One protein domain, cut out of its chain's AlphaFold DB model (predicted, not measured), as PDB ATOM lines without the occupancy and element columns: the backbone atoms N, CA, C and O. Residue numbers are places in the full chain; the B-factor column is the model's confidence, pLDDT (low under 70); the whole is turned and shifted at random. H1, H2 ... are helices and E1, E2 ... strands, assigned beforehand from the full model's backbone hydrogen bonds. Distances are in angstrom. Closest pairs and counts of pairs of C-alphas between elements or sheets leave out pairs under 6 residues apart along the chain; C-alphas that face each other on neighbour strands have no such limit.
ATOM      1  N   GLY A   2     -50.047  11.012 -39.872       80.44
ATOM      2  CA  GLY A   2     -50.691  12.278 -40.256       80.44
ATOM      3  C   GLY A   2     -49.970  13.515 -39.703       80.44
ATOM      4  O   GLY A   2     -49.197  13.403 -38.750       80.44
ATOM      5  N   GLN A   3     -50.240  14.689 -40.286       87.50
ATOM      6  CA  GLN A   3     -49.532  15.939 -39.970       87.50
ATOM      7  C   GLN A   3     -49.565  16.298 -38.474       87.50
ATOM      8  O   GLN A   3     -48.509  16.543 -37.905       87.50
ATOM      9  N   GLU A   4     -50.722  16.191 -37.811       91.44
ATOM     10  CA  GLU A   4     -50.879  16.494 -36.374       91.44
ATOM     11  C   GLU A   4     -49.869  15.735 -35.491       91.44
ATOM     12  O   GLU A   4     -49.285  16.290 -34.560       91.44
ATOM     13  N   LYS A   5     -49.589  14.462 -35.812       90.50
ATOM     14  CA  LYS A   5     -48.567  13.678 -35.102       90.50
ATOM     15  C   LYS A   5     -47.167  14.265 -35.303       90.50
ATOM     16  O   LYS A   5     -46.389  14.267 -34.353       90.50
ATOM     17  N   ARG A   6     -46.847  14.780 -36.498       88.06
ATOM     18  CA  ARG A   6     -45.573  15.467 -36.783       88.06
ATOM     19  C   ARG A   6     -45.453  16.746 -35.966       88.06
ATOM     20  O   ARG A   6     -44.434  16.937 -35.313       88.06
ATOM     21  N   ASP A   7     -46.513  17.550 -35.932       91.88
ATOM     22  CA  ASP A   7     -46.565  18.813 -35.188       91.88
ATOM     23  C   ASP A   7     -46.358  18.571 -33.679       91.88
ATOM     24  O   ASP A   7     -45.617  19.294 -33.009       91.88
ATOM     25  N   ILE A   8     -46.929  17.483 -33.142       92.44
ATOM     26  CA  ILE A   8     -46.695  17.029 -31.762       92.44
ATOM     27  C   ILE A   8     -45.231  16.594 -31.539       92.44
ATOM     28  O   ILE A   8     -44.649  16.922 -30.501       92.44
ATOM     29  N   VAL A   9     -44.615  15.875 -32.487       91.62
ATOM     30  CA  VAL A   9     -43.196  15.460 -32.421       91.62
ATOM     31  C   VAL A   9     -42.241  16.659 -32.511       91.62
ATOM     32  O   VAL A   9     -41.257  16.720 -31.765       91.62
ATOM     33  N   GLU A  10     -42.535  17.644 -33.358       91.12
ATOM     34  CA  GLU A  10     -41.776  18.892 -33.446       91.12
ATOM     35  C   GLU A  10     -41.924  19.730 -32.168       91.12
ATOM     36  O   GLU A  10     -40.918  20.169 -31.605       91.12
ATOM     37  N   GLY A  11     -43.144  19.851 -31.633       90.88
ATOM     38  CA  GLY A  11     -43.422  20.530 -30.364       90.88
ATOM     39  C   GLY A  11     -42.682  19.930 -29.160       90.88
ATOM     40  O   GLY A  11     -42.254  20.668 -28.271       90.88
ATOM     41  N   MET A  12     -42.447  18.611 -29.151       90.31
ATOM     42  CA  MET A  12     -41.598  17.943 -28.148       90.31
ATOM     43  C   MET A  12     -40.091  18.220 -28.312       90.31
ATOM     44  O   MET A  12     -39.318  17.893 -27.414       90.31
ATOM     45  N   GLY A  13     -39.655  18.826 -29.421       89.69
ATOM     46  CA  GLY A  13     -38.242  19.076 -29.723       89.69
ATOM     47  C   GLY A  13     -37.537  17.937 -30.471       89.69
ATOM     48  O   GLY A  13     -36.309  17.881 -30.448       89.69
ATOM     49  N   PHE A  14     -38.289  17.049 -31.132       91.00
ATOM     50  CA  PHE A  14     -37.761  15.922 -31.915       91.00
ATOM     51  C   PHE A  14     -37.943  16.080 -33.435       91.00
ATOM     52  O   PHE A  14     -37.644  15.149 -34.178       91.00
ATOM     53  N   GLY A  15     -38.401  17.242 -33.920       89.12
ATOM     54  CA  GLY A  15     -38.717  17.474 -35.340       89.12
ATOM     55  C   GLY A  15     -37.570  17.154 -36.309       89.12
ATOM     56  O   GLY A  15     -37.808  16.595 -37.375       89.12
ATOM     57  N   GLY A  16     -36.310  17.379 -35.912       87.25
ATOM     58  CA  GLY A  16     -35.143  17.009 -36.727       87.25
ATOM     59  C   GLY A  16     -35.033  15.509 -37.035       87.25
ATOM     60  O   GLY A  16     -34.467  15.131 -38.060       87.25
ATOM     61  N   LEU A  17     -35.637  14.651 -36.206       88.31
ATOM     62  CA  LEU A  17     -35.661  13.202 -36.406       88.31
ATOM     63  C   LEU A  17     -36.616  12.763 -37.530       88.31
ATOM     64  O   LEU A  17     -36.486  11.646 -38.023       88.31
ATOM     65  N   ALA A  18     -37.498  13.650 -38.010       84.44
ATOM     66  CA  ALA A  18     -38.297  13.439 -39.222       84.44
ATOM     67  C   ALA A  18     -37.456  13.352 -40.511       84.44
ATOM     68  O   ALA A  18     -37.980  12.976 -41.557       84.44
ATOM     69  N   HIS A  19     -36.162  13.678 -40.426       84.12
ATOM     70  CA  HIS A  19     -35.207  13.622 -41.529       84.12
ATOM     71  C   HIS A  19     -34.114  12.558 -41.344       84.12
ATOM     72  O   HIS A  19     -33.074  12.671 -41.984       84.12
ATOM     73  N   VAL A  20     -34.287  11.570 -40.452       83.31
ATOM     74  CA  VAL A  20     -33.356  10.432 -40.311       83.31
ATOM     75  C   VAL A  20     -33.566   9.461 -41.478       83.31
ATOM     76  O   VAL A  20     -34.573   8.756 -41.489       83.31
ATOM     77  N   PRO A  21     -32.638   9.355 -42.446       75.50
ATOM     78  CA  PRO A  21     -32.869   8.525 -43.618       75.50
ATOM     79  C   PRO A  21     -32.623   7.035 -43.342       75.50
ATOM     80  O   PRO A  21     -31.698   6.645 -42.627       75.50
ATOM     81  N   GLU A  22     -33.402   6.187 -44.008       70.56
ATOM     82  CA  GLU A  22     -33.163   4.748 -44.144       70.56
ATOM     83  C   GLU A  22     -31.815   4.488 -44.855       70.56
ATOM     84  O   GLU A  22     -31.657   4.854 -46.020       70.56
ATOM     85  N   MET A  23     -30.825   3.854 -44.202       67.88
ATOM     86  CA  MET A  23     -29.473   3.683 -44.783       67.88
ATOM     87  C   MET A  23     -28.735   2.372 -44.490       67.88
ATOM     88  O   MET A  23     -28.621   1.947 -43.344       67.88
ATOM     89  N   ASN A  24     -28.129   1.808 -45.543       62.06
ATOM     90  CA  ASN A  24     -27.282   0.607 -45.528       62.06
ATOM     91  C   ASN A  24     -25.876   0.961 -45.017       62.06
ATOM     92  O   ASN A  24     -24.916   1.074 -45.781       62.06
ATOM     93  N   ILE A  25     -25.762   1.233 -43.713       66.56
ATOM     94  CA  ILE A  25     -24.494   1.656 -43.112       66.56
ATOM     95  C   ILE A  25     -23.549   0.457 -42.982       66.56
ATOM     96  O   ILE A  25     -23.861  -0.542 -42.339       66.56
ATOM     97  N   SER A  26     -22.341   0.577 -43.539       68.75
ATOM     98  CA  SER A  26     -21.311  -0.453 -43.393       68.75
ATOM     99  C   SER A  26     -20.898  -0.628 -41.927       68.75
ATOM    100  O   SER A  26     -20.306   0.276 -41.326       68.75
ATOM    101  N   ASN A  27     -21.121  -1.827 -41.379       74.56
ATOM    102  CA  ASN A  27     -20.656  -2.219 -40.044       74.56
ATOM    103  C   ASN A  27     -19.160  -1.934 -39.832       74.56
ATOM    104  O   ASN A  27     -18.760  -1.527 -38.746       74.56
ATOM    105  N   THR A  28     -18.335  -2.077 -40.876       84.19
ATOM    106  CA  THR A  28     -16.895  -1.779 -40.836       84.19
ATOM    107  C   THR A  28     -16.615  -0.331 -40.428       84.19
ATOM    108  O   THR A  28     -15.736  -0.094 -39.601       84.19
ATOM    109  N   LEU A  29     -17.378   0.634 -40.957       85.19
ATOM    110  CA  LEU A  29     -17.219   2.051 -40.619       85.19
ATOM    111  C   LEU A  29     -17.684   2.337 -39.186       85.19
ATOM    112  O   LEU A  29     -16.990   3.037 -38.454       85.19
ATOM    113  N   LEU A  30     -18.819   1.771 -38.764       87.56
ATOM    114  CA  LEU A  30     -19.322   1.941 -37.396       87.56
ATOM    115  C   LEU A  30     -18.351   1.350 -36.363       87.56
ATOM    116  O   LEU A  30     -18.032   2.011 -35.377       87.56
ATOM    117  N   ILE A  31     -17.813   0.153 -36.619       88.38
ATOM    118  CA  ILE A  31     -16.777  -0.481 -35.789       88.38
ATOM    119  C   ILE A  31     -15.510   0.383 -35.745       88.38
ATOM    120  O   ILE A  31     -14.956   0.596 -34.669       88.38
ATOM    121  N   GLU A  32     -15.057   0.928 -36.877       90.31
ATOM    122  CA  GLU A  32     -13.867   1.782 -36.890       90.31
ATOM    123  C   GLU A  32     -14.086   3.129 -36.171       90.31
ATOM    124  O   GLU A  32     -13.180   3.598 -35.480       90.31
ATOM    125  N   LEU A  33     -15.282   3.723 -36.241       92.56
ATOM    126  CA  LEU A  33     -15.641   4.909 -35.452       92.56
ATOM    127  C   LEU A  33     -15.670   4.599 -33.945       92.56
ATOM    128  O   LEU A  33     -15.098   5.358 -33.162       92.56
ATOM    129  N   ILE A  34     -16.250   3.460 -33.542       93.06
ATOM    130  CA  ILE A  34     -16.235   2.965 -32.153       93.06
ATOM    131  C   ILE A  34     -14.795   2.758 -31.659       93.06
ATOM    132  O   ILE A  34     -14.468   3.156 -30.542       93.06
ATOM    133  N   ASP A  35     -13.913   2.179 -32.473       91.88
ATOM    134  CA  ASP A  35     -12.505   1.954 -32.120       91.88
ATOM    135  C   ASP A  35     -11.692   3.262 -32.047       91.88
ATOM    136  O   ASP A  35     -10.743   3.360 -31.265       91.88
ATOM    137  N   ARG A  36     -12.061   4.280 -32.836       92.12
ATOM    138  CA  ARG A  36     -11.412   5.607 -32.875       92.12
ATOM    139  C   ARG A  36     -11.923   6.591 -31.826       92.12
ATOM    140  O   ARG A  36     -11.305   7.646 -31.660       92.12
ATOM    141  N   PHE A  37     -13.025   6.280 -31.145       95.88
ATOM    142  CA  PHE A  37     -13.629   7.147 -30.138       95.88
ATOM    143  C   PHE A  37     -12.853   7.098 -28.815       95.88
ATOM    144  O   PHE A  37     -12.820   6.092 -28.106       95.88
ATOM    145  N   ASP A  38     -12.188   8.191 -28.478       94.12
ATOM    146  CA  ASP A  38     -11.546   8.406 -27.191       94.12
ATOM    147  C   ASP A  38     -12.612   8.841 -26.175       94.12
ATOM    148  O   ASP A  38     -13.189   9.920 -26.313       94.12
ATOM    149  N   ILE A  39     -12.910   7.980 -25.196       93.25
ATOM    150  CA  ILE A  39     -13.953   8.233 -24.187       93.25
ATOM    151  C   ILE A  39     -13.453   9.266 -23.170       93.25
ATOM    152  O   ILE A  39     -14.181  10.196 -22.846       93.25
ATOM    153  N   GLU A  40     -12.200   9.147 -22.721       90.75
ATOM    154  CA  GLU A  40     -11.575  10.059 -21.750       90.75
ATOM    155  C   GLU A  40     -11.555  11.507 -22.262       90.75
ATOM    156  O   GLU A  40     -11.729  12.451 -21.493       90.75
ATOM    157  N   ARG A  41     -11.357  11.685 -23.575       91.62
ATOM    158  CA  ARG A  41     -11.301  12.995 -24.243       91.62
ATOM    159  C   ARG A  41     -12.588  13.387 -24.971       91.62
ATOM    160  O   ARG A  41     -12.648  14.486 -25.520       91.62
ATOM    161  N   GLY A  42     -13.577  12.496 -25.038       93.44
ATOM    162  CA  GLY A  42     -14.802  12.674 -25.822       93.44
ATOM    163  C   GLY A  42     -14.550  13.012 -27.299       93.44
ATOM    164  O   GLY A  42     -15.209  13.901 -27.832       93.44
ATOM    165  N   CYS A  43     -13.579  12.385 -27.976       95.00
ATOM    166  CA  CYS A  43     -13.193  12.778 -29.342       95.00
ATOM    167  C   CYS A  43     -12.899  11.607 -30.296       95.00
ATOM    168  O   CYS A  43     -12.382  10.568 -29.900       95.00
ATOM    169  N   LEU A  44     -13.199  11.771 -31.588       94.88
ATOM    170  CA  LEU A  44     -12.802  10.828 -32.641       94.88
ATOM    171  C   LEU A  44     -11.391  11.150 -33.153       94.88
ATOM    172  O   LEU A  44     -11.112  12.289 -33.534       94.88
ATOM    173  N   LYS A  45     -10.523  10.136 -33.234       91.00
ATOM    174  CA  LYS A  45      -9.168  10.237 -33.811       91.00
ATOM    175  C   LYS A  45      -9.177   9.922 -35.315       91.00
ATOM    176  O   LYS A  45      -9.322   8.761 -35.711       91.00
ATOM    177  N   THR A  46      -9.000  10.939 -36.159       85.88
ATOM    178  CA  THR A  46      -8.956  10.820 -37.633       85.88
ATOM    179  C   THR A  46      -7.518  10.926 -38.165       85.88
ATOM    180  O   THR A  46      -6.574  11.041 -37.384       85.88
ATOM    181  N   LYS A  47      -7.314  10.879 -39.493       77.44
ATOM    182  CA  LYS A  47      -5.997  11.176 -40.104       77.44
ATOM    183  C   LYS A  47      -5.648  12.667 -39.997       77.44
ATOM    184  O   LYS A  47      -4.479  13.028 -40.000       77.44
ATOM    185  N   GLN A  48      -6.676  13.513 -39.983       77.62
ATOM    186  CA  GLN A  48      -6.599  14.966 -40.114       77.62
ATOM    187  C   GLN A  48      -6.539  15.684 -38.754       77.62
ATOM    188  O   GLN A  48      -6.215  16.867 -38.711       77.62
ATOM    189  N   GLY A  49      -6.844  14.991 -37.650       86.50
ATOM    190  CA  GLY A  49      -6.784  15.537 -36.294       86.50
ATOM    191  C   GLY A  49      -7.720  14.814 -35.322       86.50
ATOM    192  O   GLY A  49      -7.994  13.620 -35.454       86.50
ATOM    193  N   THR A  50      -8.225  15.556 -34.337       91.81
ATOM    194  CA  THR A  50      -9.215  15.085 -33.357       91.81
ATOM    195  C   THR A  50     -10.521  15.857 -33.492       91.81
ATOM    196  O   THR A  50     -10.530  17.080 -33.349       91.81
ATOM    197  N   ILE A  51     -11.627  15.148 -33.714       94.50
ATOM    198  CA  ILE A  51     -12.972  15.733 -33.769       94.50
ATOM    199  C   ILE A  51     -13.615  15.566 -32.395       94.50
ATOM    200  O   ILE A  51     -14.022  14.464 -32.025       94.50
ATOM    201  N   ASN A  52     -13.706  16.650 -31.627       94.88
ATOM    202  CA  ASN A  52     -14.386  16.636 -30.329       94.88
ATOM    203  C   ASN A  52     -15.889  16.400 -30.534       94.88
ATOM    204  O   ASN A  52     -16.514  17.110 -31.326       94.88
ATOM    205  N   ILE A  53     -16.450  15.438 -29.804       96.00
ATOM    206  CA  ILE A  53     -17.871  15.095 -29.756       96.00
ATOM    207  C   ILE A  53     -18.448  15.737 -28.494       96.00
ATOM    208  O   ILE A  53     -17.982  15.487 -27.387       96.00
ATOM    209  N   THR A  54     -19.442  16.607 -28.650       94.88
ATOM    210  CA  THR A  54     -20.026  17.374 -27.540       94.88
ATOM    211  C   THR A  54     -21.551  17.366 -27.634       94.88
ATOM    212  O   THR A  54     -22.071  17.191 -28.741       94.88
ATOM    213  N   PRO A  55     -22.293  17.619 -26.536       94.88
ATOM    214  CA  PRO A  55     -23.754  17.711 -26.582       94.88
ATOM    215  C   PRO A  55     -24.245  18.705 -27.643       94.88
ATOM    216  O   PRO A  55     -25.144  18.395 -28.415       94.88
ATOM    217  N   ARG A  56     -23.568  19.851 -27.800       94.06
ATOM    218  CA  ARG A  56     -23.892  20.833 -28.848       94.06
ATOM    219  C   ARG A  56     -23.763  20.267 -30.272       94.06
ATOM    220  O   ARG A  56     -24.563  20.633 -31.126       94.06
ATOM    221  N   LYS A  57     -22.798  19.376 -30.541       95.06
ATOM    222  CA  LYS A  57     -22.682  18.699 -31.848       95.06
ATOM    223  C   LYS A  57     -23.669  17.547 -32.011       95.06
ATOM    224  O   LYS A  57     -24.130  17.325 -33.119       95.06
ATOM    225  N   VAL A  58     -24.030  16.846 -30.936       96.25
ATOM    226  CA  VAL A  58     -25.094  15.825 -30.964       96.25
ATOM    227  C   VAL A  58     -26.451  16.470 -31.275       96.25
ATOM    228  O   VAL A  58     -27.162  15.991 -32.156       96.25
ATOM    229  N   ALA A  59     -26.762  17.609 -30.652       95.19
ATOM    230  CA  ALA A  59     -27.928  18.427 -30.982       95.19
ATOM    231  C   ALA A  59     -27.886  18.960 -32.419       95.19
ATOM    232  O   ALA A  59     -28.847  18.784 -33.162       95.19
ATOM    233  N   ALA A  60     -26.759  19.547 -32.845       94.81
ATOM    234  CA  ALA A  60     -26.601  20.034 -34.215       94.81
ATOM    235  C   ALA A  60     -26.676  18.913 -35.267       94.81
ATOM    236  O   ALA A  60     -27.138  19.162 -36.374       94.81
ATOM    237  N   ALA A  61     -26.268  17.685 -34.933       95.25
ATOM    238  CA  ALA A  61     -26.380  16.534 -35.817       95.25
ATOM    239  C   ALA A  61     -27.827  16.031 -35.943       95.25
ATOM    240  O   ALA A  61     -28.306  15.871 -37.062       95.25
ATOM    241  N   LEU A  62     -28.508  15.792 -34.816       94.25
ATOM    242  CA  LEU A  62     -29.796  15.081 -34.768       94.25
ATOM    243  C   LEU A  62     -31.037  15.991 -34.732       94.25
ATOM    244  O   LEU A  62     -32.139  15.514 -34.977       94.25
ATOM    245  N   GLY A  63     -30.890  17.276 -34.404       92.81
ATOM    246  CA  GLY A  63     -32.025  18.185 -34.207       92.81
ATOM    247  C   GLY A  63     -32.823  17.903 -32.937       92.81
ATOM    248  O   GLY A  63     -34.050  17.949 -32.962       92.81
ATOM    249  N   ILE A  64     -32.110  17.609 -31.847       92.81
ATOM    250  CA  ILE A  64     -32.643  17.400 -30.490       92.81
ATOM    251  C   ILE A  64     -32.078  18.455 -29.530       92.81
ATOM    252  O   ILE A  64     -31.049  19.069 -29.815       92.81
ATOM    253  N   THR A  65     -32.723  18.683 -28.388       89.81
ATOM    254  CA  THR A  65     -32.378  19.793 -27.482       89.81
ATOM    255  C   THR A  65     -31.103  19.563 -26.656       89.81
ATOM    256  O   THR A  65     -30.795  18.452 -26.221       89.81
ATOM    257  N   ASN A  66     -30.379  20.662 -26.403       83.88
ATOM    258  CA  ASN A  66     -29.183  20.738 -25.543       83.88
ATOM    259  C   ASN A  66     -29.230  21.904 -24.532       83.88
ATOM    260  O   ASN A  66     -28.190  22.329 -24.025       83.88
ATOM    261  N   ASN A  67     -30.405  22.498 -24.308       69.81
ATOM    262  CA  ASN A  67     -30.563  23.743 -23.539       69.81
ATOM    263  C   ASN A  67     -30.966  23.489 -22.073       69.81
ATOM    264  O   ASN A  67     -31.480  24.387 -21.410       69.81
ATOM    265  N   GLY A  68     -30.787  22.257 -21.595       61.81
ATOM    266  CA  GLY A  68     -31.365  21.772 -20.349       61.81
ATOM    267  C   GLY A  68     -30.416  21.696 -19.163       61.81
ATOM    268  O   GLY A  68     -29.194  21.635 -19.303       61.81
ATOM    269  N   GLY A  69     -31.009  21.602 -17.973       64.94
ATOM    270  CA  GLY A  69     -30.327  21.031 -16.813       64.94
ATOM    271  C   GLY A  69     -30.167  19.509 -16.947       64.94
ATOM    272  O   GLY A  69     -30.702  18.879 -17.862       64.94
ATOM    273  N   ASN A  70     -29.479  18.886 -15.984       63.25
ATOM    274  CA  ASN A  70     -29.472  17.426 -15.831       63.25
ATOM    275  C   ASN A  70     -30.839  16.945 -15.289       63.25
ATOM    276  O   ASN A  70     -30.942  16.562 -14.128       63.25
ATOM    277  N   ARG A 154     -38.855  19.401 -23.768       84.19
ATOM    278  CA  ARG A 154     -38.051  20.354 -24.553       84.19
ATOM    279  C   ARG A 154     -36.998  21.103 -23.717       84.19
ATOM    280  O   ARG A 154     -36.072  21.690 -24.274       84.19
ATOM    281  N   GLU A 155     -37.118  21.068 -22.391       85.06
ATOM    282  CA  GLU A 155     -36.138  21.592 -21.429       85.06
ATOM    283  C   GLU A 155     -35.065  20.557 -21.060       85.06
ATOM    284  O   GLU A 155     -34.133  20.875 -20.326       85.06
ATOM    285  N   TRP A 156     -35.174  19.310 -21.527       87.12
ATOM    286  CA  TRP A 156     -34.222  18.250 -21.194       87.12
ATOM    287  C   TRP A 156     -33.005  18.301 -22.135       87.12
ATOM    288  O   TRP A 156     -33.129  18.535 -23.341       87.12
ATOM    289  N   ASP A 157     -31.804  18.055 -21.599       90.62
ATOM    290  CA  ASP A 157     -30.568  17.929 -22.389       90.62
ATOM    291  C   ASP A 157     -30.451  16.517 -22.996       90.62
ATOM    292  O   ASP A 157     -29.629  15.683 -22.593       90.62
ATOM    293  N   TRP A 158     -31.337  16.231 -23.956       92.00
ATOM    294  CA  TRP A 158     -31.364  14.973 -24.707       92.00
ATOM    295  C   TRP A 158     -30.022  14.684 -25.376       92.00
ATOM    296  O   TRP A 158     -29.563  13.543 -25.374       92.00
ATOM    297  N   ALA A 159     -29.354  15.714 -25.898       94.25
ATOM    298  CA  ALA A 159     -28.078  15.562 -26.577       94.25
ATOM    299  C   ALA A 159     -26.952  15.065 -25.652       94.25
ATOM    300  O   ALA A 159     -26.164  14.196 -26.039       94.25
ATOM    301  N   LYS A 160     -26.885  15.558 -24.411       93.19
ATOM    302  CA  LYS A 160     -25.949  15.061 -23.390       93.19
ATOM    303  C   LYS A 160     -26.327  13.680 -22.877       93.19
ATOM    304  O   LYS A 160     -25.435  12.869 -22.648       93.19
ATOM    305  N   HIS A 161     -27.618  13.383 -22.732       92.31
ATOM    306  CA  HIS A 161     -28.065  12.052 -22.315       92.31
ATOM    307  C   HIS A 161     -27.694  10.975 -23.351       92.31
ATOM    308  O   HIS A 161     -27.098   9.961 -22.986       92.31
ATOM    309  N   VAL A 162     -27.928  11.238 -24.644       94.25
ATOM    310  CA  VAL A 162     -27.495  10.375 -25.760       94.25
ATOM    311  C   VAL A 162     -25.977  10.190 -25.776       94.25
ATOM    312  O   VAL A 162     -25.500   9.062 -25.896       94.25
ATOM    313  N   LEU A 163     -25.206  11.273 -25.610       95.25
ATOM    314  CA  LEU A 163     -23.742  11.204 -25.592       95.25
ATOM    315  C   LEU A 163     -23.216  10.378 -24.408       95.25
ATOM    316  O   LEU A 163     -22.411   9.471 -24.609       95.25
ATOM    317  N   ASN A 164     -23.698  10.649 -23.194       93.94
ATOM    318  CA  ASN A 164     -23.299   9.924 -21.987       93.94
ATOM    319  C   ASN A 164     -23.642   8.430 -22.086       93.94
ATOM    320  O   ASN A 164     -22.840   7.582 -21.694       93.94
ATOM    321  N   PHE A 165     -24.816   8.098 -22.633       94.00
ATOM    322  CA  PHE A 165     -25.236   6.712 -22.799       94.00
ATOM    323  C   PHE A 165     -24.373   5.964 -23.823       94.00
ATOM    324  O   PHE A 165     -23.884   4.874 -23.528       94.00
ATOM    325  N   LEU A 166     -24.091   6.584 -24.975       95.25
ATOM    326  CA  LEU A 166     -23.157   6.048 -25.970       95.25
ATOM    327  C   LEU A 166     -21.743   5.860 -25.391       95.25
ATOM    328  O   LEU A 166     -21.119   4.826 -25.617       95.25
ATOM    329  N   MET A 167     -21.239   6.825 -24.614       95.38
ATOM    330  CA  MET A 167     -19.945   6.705 -23.930       95.38
ATOM    331  C   MET A 167     -19.914   5.485 -23.001       95.38
ATOM    332  O   MET A 167     -18.981   4.685 -23.096       95.38
ATOM    333  N   LYS A 168     -20.963   5.278 -22.190       94.56
ATOM    334  CA  LYS A 168     -21.092   4.097 -21.320       94.56
ATOM    335  C   LYS A 168     -21.218   2.794 -22.120       94.56
ATOM    336  O   LYS A 168     -20.647   1.781 -21.722       94.56
ATOM    337  N   GLY A 169     -21.910   2.803 -23.261       93.50
ATOM    338  CA  GLY A 169     -22.012   1.653 -24.163       93.50
ATOM    339  C   GLY A 169     -20.664   1.231 -24.759       93.50
ATOM    340  O   GLY A 169     -20.335   0.043 -24.765       93.50
ATOM    341  N   VAL A 170     -19.846   2.190 -25.208       94.06
ATOM    342  CA  VAL A 170     -18.494   1.910 -25.733       94.06
ATOM    343  C   VAL A 170     -17.539   1.472 -24.615       94.06
ATOM    344  O   VAL A 170     -16.726   0.573 -24.832       94.06
ATOM    345  N   GLU A 171     -17.650   2.049 -23.416       95.38
ATOM    346  CA  GLU A 171     -16.906   1.624 -22.223       95.38
ATOM    347  C   GLU A 171     -17.227   0.164 -21.860       95.38
ATOM    348  O   GLU A 171     -16.329  -0.678 -21.867       95.38
ATOM    349  N   ASN A 172     -18.514  -0.167 -21.684       93.00
ATOM    350  CA  ASN A 172     -18.984  -1.522 -21.379       93.00
ATOM    351  C   ASN A 172     -18.480  -2.555 -22.403       93.00
ATOM    352  O   ASN A 172     -18.114  -3.669 -22.022       93.00
ATOM    353  N   LYS A 173     -18.428  -2.200 -23.697       90.44
ATOM    354  CA  LYS A 173     -17.867  -3.073 -24.739       90.44
ATOM    355  C   LYS A 173     -16.356  -3.271 -24.590       90.44
ATOM    356  O   LYS A 173     -15.867  -4.389 -24.736       90.44
ATOM    357  N   ARG A 174     -15.601  -2.210 -24.291       92.06
ATOM    358  CA  ARG A 174     -14.137  -2.273 -24.105       92.06
ATOM    359  C   ARG A 174     -13.731  -3.057 -22.861       92.06
ATOM    360  O   ARG A 174     -12.724  -3.755 -22.893       92.06
ATOM    361  N   GLU A 175     -14.537  -2.986 -21.809       93.56
ATOM    362  CA  GLU A 175     -14.397  -3.801 -20.599       93.56
ATOM    363  C   GLU A 175     -14.863  -5.261 -20.786       93.56
ATOM    364  O   GLU A 175     -14.706  -6.074 -19.879       93.56
ATOM    365  N   GLY A 176     -15.457  -5.610 -21.935       89.38
ATOM    366  CA  GLY A 176     -15.999  -6.947 -22.205       89.38
ATOM    367  C   GLY A 176     -17.311  -7.270 -21.476       89.38
ATOM    368  O   GLY A 176     -17.748  -8.417 -21.501       89.38
ATOM    369  N   LYS A 177     -17.960  -6.276 -20.853       89.44
ATOM    370  CA  LYS A 177     -19.260  -6.417 -20.168       89.44
ATOM    371  C   LYS A 177     -20.421  -6.617 -21.151       89.44
ATOM    372  O   LYS A 177     -21.466  -7.128 -20.759       89.44
ATOM    373  N   LYS A 178     -20.249  -6.207 -22.414       86.88
ATOM    374  CA  LYS A 178     -21.181  -6.420 -23.536       86.88
ATOM    375  C   LYS A 178     -20.415  -6.679 -24.838       86.88
ATOM    376  O   LYS A 178     -19.307  -6.183 -25.005       86.88
ATOM    377  N   GLN A 179     -21.009  -7.431 -25.769       84.31
ATOM    378  CA  GLN A 179     -20.412  -7.696 -27.093       84.31
ATOM    379  C   GLN A 179     -20.625  -6.527 -28.077       84.31
ATOM    380  O   GLN A 179     -19.752  -6.170 -28.877       84.31
ATOM    381  N   SER A 180     -21.792  -5.891 -27.994       85.25
ATOM    382  CA  SER A 180     -22.201  -4.722 -28.772       85.25
ATOM    383  C   SER A 180     -22.039  -3.419 -27.975       85.25
ATOM    384  O   SER A 180     -21.683  -3.426 -26.797       85.25
ATOM    385  N   VAL A 181     -22.273  -2.288 -28.644       89.56
ATOM    386  CA  VAL A 181     -22.355  -0.954 -28.031       89.56
ATOM    387  C   VAL A 181     -23.831  -0.601 -27.870       89.56
ATOM    388  O   VAL A 181     -24.559  -0.635 -28.859       89.56
ATOM    389  N   ASP A 182     -24.266  -0.243 -26.659       90.75
ATOM    390  CA  ASP A 182     -25.541   0.465 -26.485       90.75
ATOM    391  C   ASP A 182     -25.382   1.948 -26.888       90.75
ATOM    392  O   ASP A 182     -24.319   2.543 -26.692       90.75
ATOM    393  N   GLY A 183     -26.451   2.572 -27.380       91.69
ATOM    394  CA  GLY A 183     -26.497   4.002 -27.703       91.69
ATOM    395  C   GLY A 183     -26.273   4.346 -29.180       91.69
ATOM    396  O   GLY A 183     -25.875   3.518 -29.997       91.69
ATOM    397  N   CYS A 184     -26.577   5.596 -29.538       92.56
ATOM    398  CA  CYS A 184     -26.676   6.059 -30.927       92.56
ATOM    399  C   CYS A 184     -25.309   6.201 -31.637       92.56
ATOM    400  O   CYS A 184     -24.822   7.308 -31.860       92.56
ATOM    401  N   VAL A 185     -24.680   5.090 -32.044       92.62
ATOM    402  CA  VAL A 185     -23.397   5.100 -32.790       92.62
ATOM    403  C   VAL A 185     -23.488   5.935 -34.079       92.62
ATOM    404  O   VAL A 185     -22.515   6.573 -34.480       92.62
ATOM    405  N   PHE A 186     -24.674   5.998 -34.695       91.19
ATOM    406  CA  PHE A 186     -24.962   6.820 -35.874       91.19
ATOM    407  C   PHE A 186     -24.568   8.300 -35.706       91.19
ATOM    408  O   PHE A 186     -24.081   8.912 -36.660       91.19
ATOM    409  N   VAL A 187     -24.666   8.868 -34.494       94.56
ATOM    410  CA  VAL A 187     -24.274  10.267 -34.265       94.56
ATOM    411  C   VAL A 187     -22.773  10.501 -34.470       94.56
ATOM    412  O   VAL A 187     -22.381  11.563 -34.951       94.56
ATOM    413  N   LEU A 188     -21.925   9.498 -34.198       94.94
ATOM    414  CA  LEU A 188     -20.489   9.575 -34.491       94.94
ATOM    415  C   LEU A 188     -20.242   9.662 -35.998       94.94
ATOM    416  O   LEU A 188     -19.346  10.390 -36.422       94.94
ATOM    417  N   MET A 189     -21.043   8.958 -36.805       93.31
ATOM    418  CA  MET A 189     -20.930   8.978 -38.263       93.31
ATOM    419  C   MET A 189     -21.382  10.323 -38.844       93.31
ATOM    420  O   MET A 189     -20.650  10.899 -39.645       93.31
ATOM    421  N   LEU A 190     -22.526  10.865 -38.401       93.31
ATOM    422  CA  LEU A 190     -22.983  12.197 -38.828       93.31
ATOM    423  C   LEU A 190     -21.977  13.296 -38.474       93.31
ATOM    424  O   LEU A 190     -21.653  14.124 -39.326       93.31
ATOM    425  N   ILE A 191     -21.456  13.298 -37.240       95.06
ATOM    426  CA  ILE A 191     -20.471  14.297 -36.807       95.06
ATOM    427  C   ILE A 191     -19.156  14.114 -37.587       95.06
ATOM    428  O   ILE A 191     -18.616  15.096 -38.091       95.06
ATOM    429  N   TYR A 192     -18.666  12.879 -37.768       93.81
ATOM    430  CA  TYR A 192     -17.470  12.595 -38.574       93.81
ATOM    431  C   TYR A 192     -17.612  13.083 -40.025       93.81
ATOM    432  O   TYR A 192     -16.725  13.769 -40.538       93.81
ATOM    433  N   PHE A 193     -18.728  12.771 -40.689       92.75
ATOM    434  CA  PHE A 193     -18.978  13.192 -42.067       92.75
ATOM    435  C   PHE A 193     -19.135  14.707 -42.193       92.75
ATOM    436  O   PHE A 193     -18.518  15.297 -43.082       92.75
ATOM    437  N   HIS A 194     -19.906  15.352 -41.309       92.38
ATOM    438  CA  HIS A 194     -20.075  16.804 -41.340       92.38
ATOM    439  C   HIS A 194     -18.735  17.519 -41.125       92.38
ATOM    440  O   HIS A 194     -18.328  18.310 -41.967       92.38
ATOM    441  N   GLU A 195     -17.996  17.193 -40.063       91.00
ATOM    442  CA  GLU A 195     -16.760  17.903 -39.697       91.00
ATOM    443  C   GLU A 195     -15.605  17.654 -40.680       91.00
ATOM    444  O   GLU A 195     -14.766  18.528 -40.879       91.00
ATOM    445  N   THR A 196     -15.554  16.487 -41.337       89.31
ATOM    446  CA  THR A 196     -14.545  16.230 -42.384       89.31
ATOM    447  C   THR A 196     -14.945  16.732 -43.771       89.31
ATOM    448  O   THR A 196     -14.071  16.846 -44.628       89.31
ATOM    449  N   LYS A 197     -16.229  17.033 -44.024       89.19
ATOM    450  CA  LYS A 197     -16.669  17.736 -45.244       89.19
ATOM    451  C   LYS A 197     -16.584  19.257 -45.083       89.19
ATOM    452  O   LYS A 197     -16.166  19.931 -46.017       89.19
ATOM    453  N   PHE A 198     -16.898  19.769 -43.894       87.69
ATOM    454  CA  PHE A 198     -16.936  21.192 -43.553       87.69
ATOM    455  C   PHE A 198     -15.955  21.517 -42.404       87.69
ATOM    456  O   PHE A 198     -16.374  21.890 -41.309       87.69
ATOM    457  N   PRO A 199     -14.626  21.405 -42.618       73.81
ATOM    458  CA  PRO A 199     -13.614  21.568 -41.564       73.81
ATOM    459  C   PRO A 199     -13.426  23.017 -41.073       73.81
ATOM    460  O   PRO A 199     -12.560  23.277 -40.239       73.81
ATOM    461  N   ARG A 200     -14.201  23.977 -41.593       70.88
ATOM    462  CA  ARG A 200     -14.242  25.364 -41.120       70.88
ATOM    463  C   ARG A 200     -15.639  25.654 -40.559       70.88
ATOM    464  O   ARG A 200     -16.590  25.683 -41.341       70.88
ATOM    465  N   PRO A 201     -15.786  25.920 -39.250       56.16
ATOM    466  CA  PRO A 201     -17.018  26.485 -38.715       56.16
ATOM    467  C   PRO A 201     -17.371  27.780 -39.460       56.16
ATOM    468  O   PRO A 201     -16.487  28.594 -39.723       56.16
ATOM    469  N   PHE A 202     -18.653  27.967 -39.780       56.25
ATOM    470  CA  PHE A 202     -19.173  29.140 -40.504       56.25
ATOM    471  C   PHE A 202     -18.622  29.330 -41.933       56.25
ATOM    472  O   PHE A 202     -18.621  30.446 -42.452       56.25
ATOM    473  N   ALA A 203     -18.183  28.255 -42.598       61.25
ATOM    474  CA  ALA A 203     -18.010  28.286 -44.049       61.25
ATOM    475  C   ALA A 203     -19.373  28.566 -44.732       61.25
ATOM    476  O   ALA A 203     -20.361  27.948 -44.327       61.25
ATOM    477  N   PRO A 204     -19.477  29.462 -45.737       65.38
ATOM    478  CA  PRO A 204     -20.763  29.806 -46.365       65.38
ATOM    479  C   PRO A 204     -21.480  28.638 -47.065       65.38
ATOM    480  O   PRO A 204     -22.673  28.724 -47.338       65.38
ATOM    481  N   ASP A 205     -20.751  27.564 -47.364       75.69
ATOM    482  CA  ASP A 205     -21.219  26.308 -47.955       75.69
ATOM    483  C   ASP A 205     -21.618  25.239 -46.915       75.69
ATOM    484  O   ASP A 205     -22.160  24.193 -47.286       75.69
ATOM    485  N   ALA A 206     -21.375  25.480 -45.621       81.75
ATOM    486  CA  ALA A 206     -21.753  24.557 -44.557       81.75
ATOM    487  C   ALA A 206     -23.272  24.621 -44.287       81.75
ATOM    488  O   ALA A 206     -23.813  25.703 -44.045       81.75
ATOM    489  N   PRO A 207     -23.985  23.479 -44.285       86.62
ATOM    490  CA  PRO A 207     -25.426  23.456 -44.079       86.62
ATOM    491  C   PRO A 207     -25.793  23.793 -42.623       86.62
ATOM    492  O   PRO A 207     -25.059  23.415 -41.701       86.62
ATOM    493  N   PRO A 208     -26.946  24.449 -42.390       88.62
ATOM    494  CA  PRO A 208     -27.442  24.705 -41.043       88.62
ATOM    495  C   PRO A 208     -27.761  23.400 -40.298       88.62
ATOM    496  O   PRO A 208     -27.879  22.323 -40.883       88.62
ATOM    497  N   ALA A 209     -27.915  23.507 -38.978       90.00
ATOM    498  CA  ALA A 209     -28.484  22.428 -38.179       90.00
ATOM    499  C   ALA A 209     -30.006  22.307 -38.444       90.00
ATOM    500  O   ALA A 209     -30.650  23.337 -38.652       90.00
ATOM    501  N   PRO A 210     -30.589  21.094 -38.384       92.88
ATOM    502  CA  PRO A 210     -29.932  19.841 -38.027       92.88
ATOM    503  C   PRO A 210     -29.241  19.160 -39.220       92.88
ATOM    504  O   PRO A 210     -29.788  19.053 -40.315       92.88
ATOM    505  N   TRP A 211     -28.017  18.669 -39.013       93.94
ATOM    506  CA  TRP A 211     -27.182  18.132 -40.094       93.94
ATOM    507  C   TRP A 211     -27.742  16.852 -40.719       93.94
ATOM    508  O   TRP A 211     -27.423  16.566 -41.873       93.94
ATOM    509  N   VAL A 212     -28.575  16.099 -39.997       90.69
ATOM    510  CA  VAL A 212     -29.277  14.927 -40.535       90.69
ATOM    511  C   VAL A 212     -30.152  15.295 -41.746       90.69
ATOM    512  O   VAL A 212     -30.091  14.596 -42.752       90.69
ATOM    513  N   SER A 213     -30.801  16.471 -41.753       90.88
ATOM    514  CA  SER A 213     -31.553  16.989 -42.912       90.88
ATOM    515  C   SER A 213     -30.682  17.273 -44.140       90.88
ATOM    516  O   SER A 213     -31.167  17.230 -45.269       90.88
ATOM    517  N   TYR A 214     -29.388  17.563 -43.957       92.31
ATOM    518  CA  TYR A 214     -28.462  17.681 -45.084       92.31
ATOM    519  C   TYR A 214     -27.991  16.313 -45.582       92.31
ATOM    520  O   TYR A 214     -27.846  16.128 -46.793       92.31
ATOM    521  N   TRP A 215     -27.700  15.384 -44.673       90.94
ATOM    522  CA  TRP A 215     -27.077  14.094 -44.963       90.94
ATOM    523  C   TRP A 215     -28.101  13.036 -45.393       90.94
ATOM    524  O   TRP A 215     -28.349  12.064 -44.688       90.94
ATOM    525  N   THR A 216     -28.662  13.221 -46.590       89.06
ATOM    526  CA  THR A 216     -29.579  12.260 -47.222       89.06
ATOM    527  C   THR A 216     -28.921  10.895 -47.476       89.06
ATOM    528  O   THR A 216     -27.690  10.768 -47.512       89.06
ATOM    529  N   LYS A 217     -29.761   9.877 -47.702       85.19
ATOM    530  CA  LYS A 217     -29.388   8.482 -47.999       85.19
ATOM    531  C   LYS A 217     -28.306   8.387 -49.079       85.19
ATOM    532  O   LYS A 217     -27.300   7.704 -48.894       85.19
ATOM    533  N   GLU A 218     -28.455   9.148 -50.158       88.62
ATOM    534  CA  GLU A 218     -27.554   9.178 -51.316       88.62
ATOM    535  C   GLU A 218     -26.182   9.742 -50.928       88.62
ATOM    536  O   GLU A 218     -25.158   9.120 -51.200       88.62
ATOM    537  N   LYS A 219     -26.155  10.885 -50.226       90.69
ATOM    538  CA  LYS A 219     -24.917  11.551 -49.780       90.69
ATOM    539  C   LYS A 219     -24.147  10.714 -48.761       90.69
ATOM    540  O   LYS A 219     -22.918  10.766 -48.725       90.69
ATOM    541  N   ILE A 220     -24.845   9.951 -47.917       88.12
ATOM    542  CA  ILE A 220     -24.196   9.020 -46.990       88.12
ATOM    543  C   ILE A 220     -23.663   7.786 -47.728       88.12
ATOM    544  O   ILE A 220     -22.531   7.393 -47.456       88.12
ATOM    545  N   ILE A 221     -24.389   7.214 -48.693       86.44
ATOM    546  CA  ILE A 221     -23.891   6.093 -49.516       86.44
ATOM    547  C   ILE A 221     -22.669   6.519 -50.354       86.44
ATOM    548  O   ILE A 221     -21.658   5.810 -50.377       86.44
ATOM    549  N   GLU A 222     -22.715   7.705 -50.968       89.19
ATOM    550  CA  GLU A 222     -21.579   8.346 -51.648       89.19
ATOM    551  C   GLU A 222     -20.382   8.467 -50.691       89.19
ATOM    552  O   GLU A 222     -19.270   8.022 -51.000       89.19
ATOM    553  N   ARG A 223     -20.607   9.003 -49.482       90.06
ATOM    554  CA  ARG A 223     -19.533   9.204 -48.508       90.06
ATOM    555  C   ARG A 223     -18.951   7.881 -48.005       90.06
ATOM    556  O   ARG A 223     -17.729   7.744 -48.032       90.06
ATOM    557  N   ILE A 224     -19.774   6.899 -47.631       87.00
ATOM    558  CA  ILE A 224     -19.335   5.545 -47.237       87.00
ATOM    559  C   ILE A 224     -18.483   4.909 -48.347       87.00
ATOM    560  O   ILE A 224     -17.438   4.322 -48.057       87.00
ATOM    561  N   SER A 225     -18.867   5.081 -49.614       85.19
ATOM    562  CA  SER A 225     -18.082   4.597 -50.756       85.19
ATOM    563  C   SER A 225     -16.708   5.282 -50.822       85.19
ATOM    564  O   SER A 225     -15.687   4.605 -50.939       85.19
ATOM    565  N   SER A 226     -16.650   6.606 -50.635       83.38
ATOM    566  CA  SER A 226     -15.383   7.356 -50.630       83.38
ATOM    567  C   SER A 226     -14.437   6.968 -49.477       83.38
ATOM    568  O   SER A 226     -13.236   6.801 -49.701       83.38
ATOM    569  N   GLU A 227     -14.962   6.738 -48.264       80.56
ATOM    570  CA  GLU A 227     -14.188   6.243 -47.114       80.56
ATOM    571  C   GLU A 227     -13.658   4.824 -47.373       80.56
ATOM    572  O   GLU A 227     -12.521   4.509 -47.024       80.56
ATOM    573  N   THR A 228     -14.455   3.981 -48.037       71.06
ATOM    574  CA  THR A 228     -14.069   2.608 -48.406       71.06
ATOM    575  C   THR A 228     -12.902   2.599 -49.398       71.06
ATOM    576  O   THR A 228     -11.984   1.786 -49.268       71.06
ATOM    577  N   THR A 229     -12.877   3.534 -50.356       64.56
ATOM    578  CA  THR A 229     -11.761   3.708 -51.302       64.56
ATOM    579  C   THR A 229     -10.530   4.369 -50.660       64.56
ATOM    580  O   THR A 229      -9.399   4.066 -51.050       64.56
ATOM    581  N   GLN A 230     -10.710   5.229 -49.650       61.94
ATOM    582  CA  GLN A 230      -9.623   5.886 -48.908       61.94
ATOM    583  C   GLN A 230      -9.559   5.469 -47.420       61.94
ATOM    584  O   GLN A 230      -9.575   6.339 -46.540       61.94
TER     585      GLN A 230
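This is residues 2 to 70 and 154 to 230 of the 510 residues of an uncharacterized protein of Arachis hypogaea (UniProt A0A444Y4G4). This is a cluster of crossed helices with H6 in the middle: H3 and H4 cross it nearly at right angles, the long H5 crosses H4 on one side, and H8 lies on the opposite side of H6. A small hairpin, E1 and E2, packs beside H6, while H1 lies far from the centre and joins the body through H2. The printed part has 146 residues, with eight named helices and two named strands in the order H1 H2 H3 E1 E2 H4 H5 H6 H7 H8; the sheet E1 - E2 is antiparallel and the class is mostly helix. The whole is compact and rounded, with a radius of gyration of the C-alphas of 15.5 A and spans of 42 by 35 by 29 A.

H1, residues 3 to 11, touches H2, residues 15 to 19, closest at the C-alphas of Val 9 and Gly 15, 5.7 A apart. H3, residues 27 to 36, is about perpendicular, at 78 degrees, to H6, residues 186 to 197, and touches residues 186 to 189 of it, closest at the C-alphas of Leu 33 and Leu 188, 6.8 A. E1, residues 43 to 45, and E2, residues 50 to 52, form a hairpin; N 44 and O 51 are 2.8 A apart and N 51 and O 44 2.9 A, within hydrogen-bond range. The closest C-alphas of E2 and H6 are those of Ile 51 and Tyr 192, 7.3 A. H4, residues 55 to 62, touches H6 about perpendicular at 88 degrees, closest at the C-alphas of Ala 61 and Leu 190, 6.3 A. H5, residues 158 to 174, touches H4 with residues 158 to 163 alone, about perpendicular at 84 degrees; the closest C-alphas, of Pro 55 and Lys 160, are 4.7 A apart. H7, residues 211 to 214, touches H4, with the C-alphas of Ala 61 and Trp 211 closest at 4.6 A, and H2, with those of His 19 and Ser 213 closest at 5.2 A. H8, residues 217 to 229, is close to but not clearly touching H6, closest at the C-alphas of Phe 193 and Arg 223, 7.6 A. H5 and H8 are apart. Every O i to N i+4 pair is within hydrogen-bond range in H1, H3, H4, H5, H6 and H8; H2 has 0 of 1 but 2 of 2 O i to N i+3 pairs, and H7 is too short for an O i to N i+4 pair.

H1 begins at C-alpha 3, (-49.532, 15.939, -39.970). From first to last C-alpha H3 measures 14.1 A, H5 24.4 A, H6 16.6 A and H8 18.6 A. H6 begins at C-alpha 186, (-24.962, 6.820, -35.874), and H8 ends at C-alpha 229, (-11.761, 3.708, -51.302).

The two C-alphas farthest apart, of Glu 4 and Lys 47, are 45.3 A apart. Residues 71 to 153 are not printed, and C-alphas 70 and 154 are 12.6 A apart across this cut. The links H5 to H6 and H6 to H7 are long; in the latter, residues 200 to 205 stand free. The mean pLDDT of the printed part is 87.1, with residues 23 to 26, 67 to 70, 201 to 204 and 229 to 230 under 70.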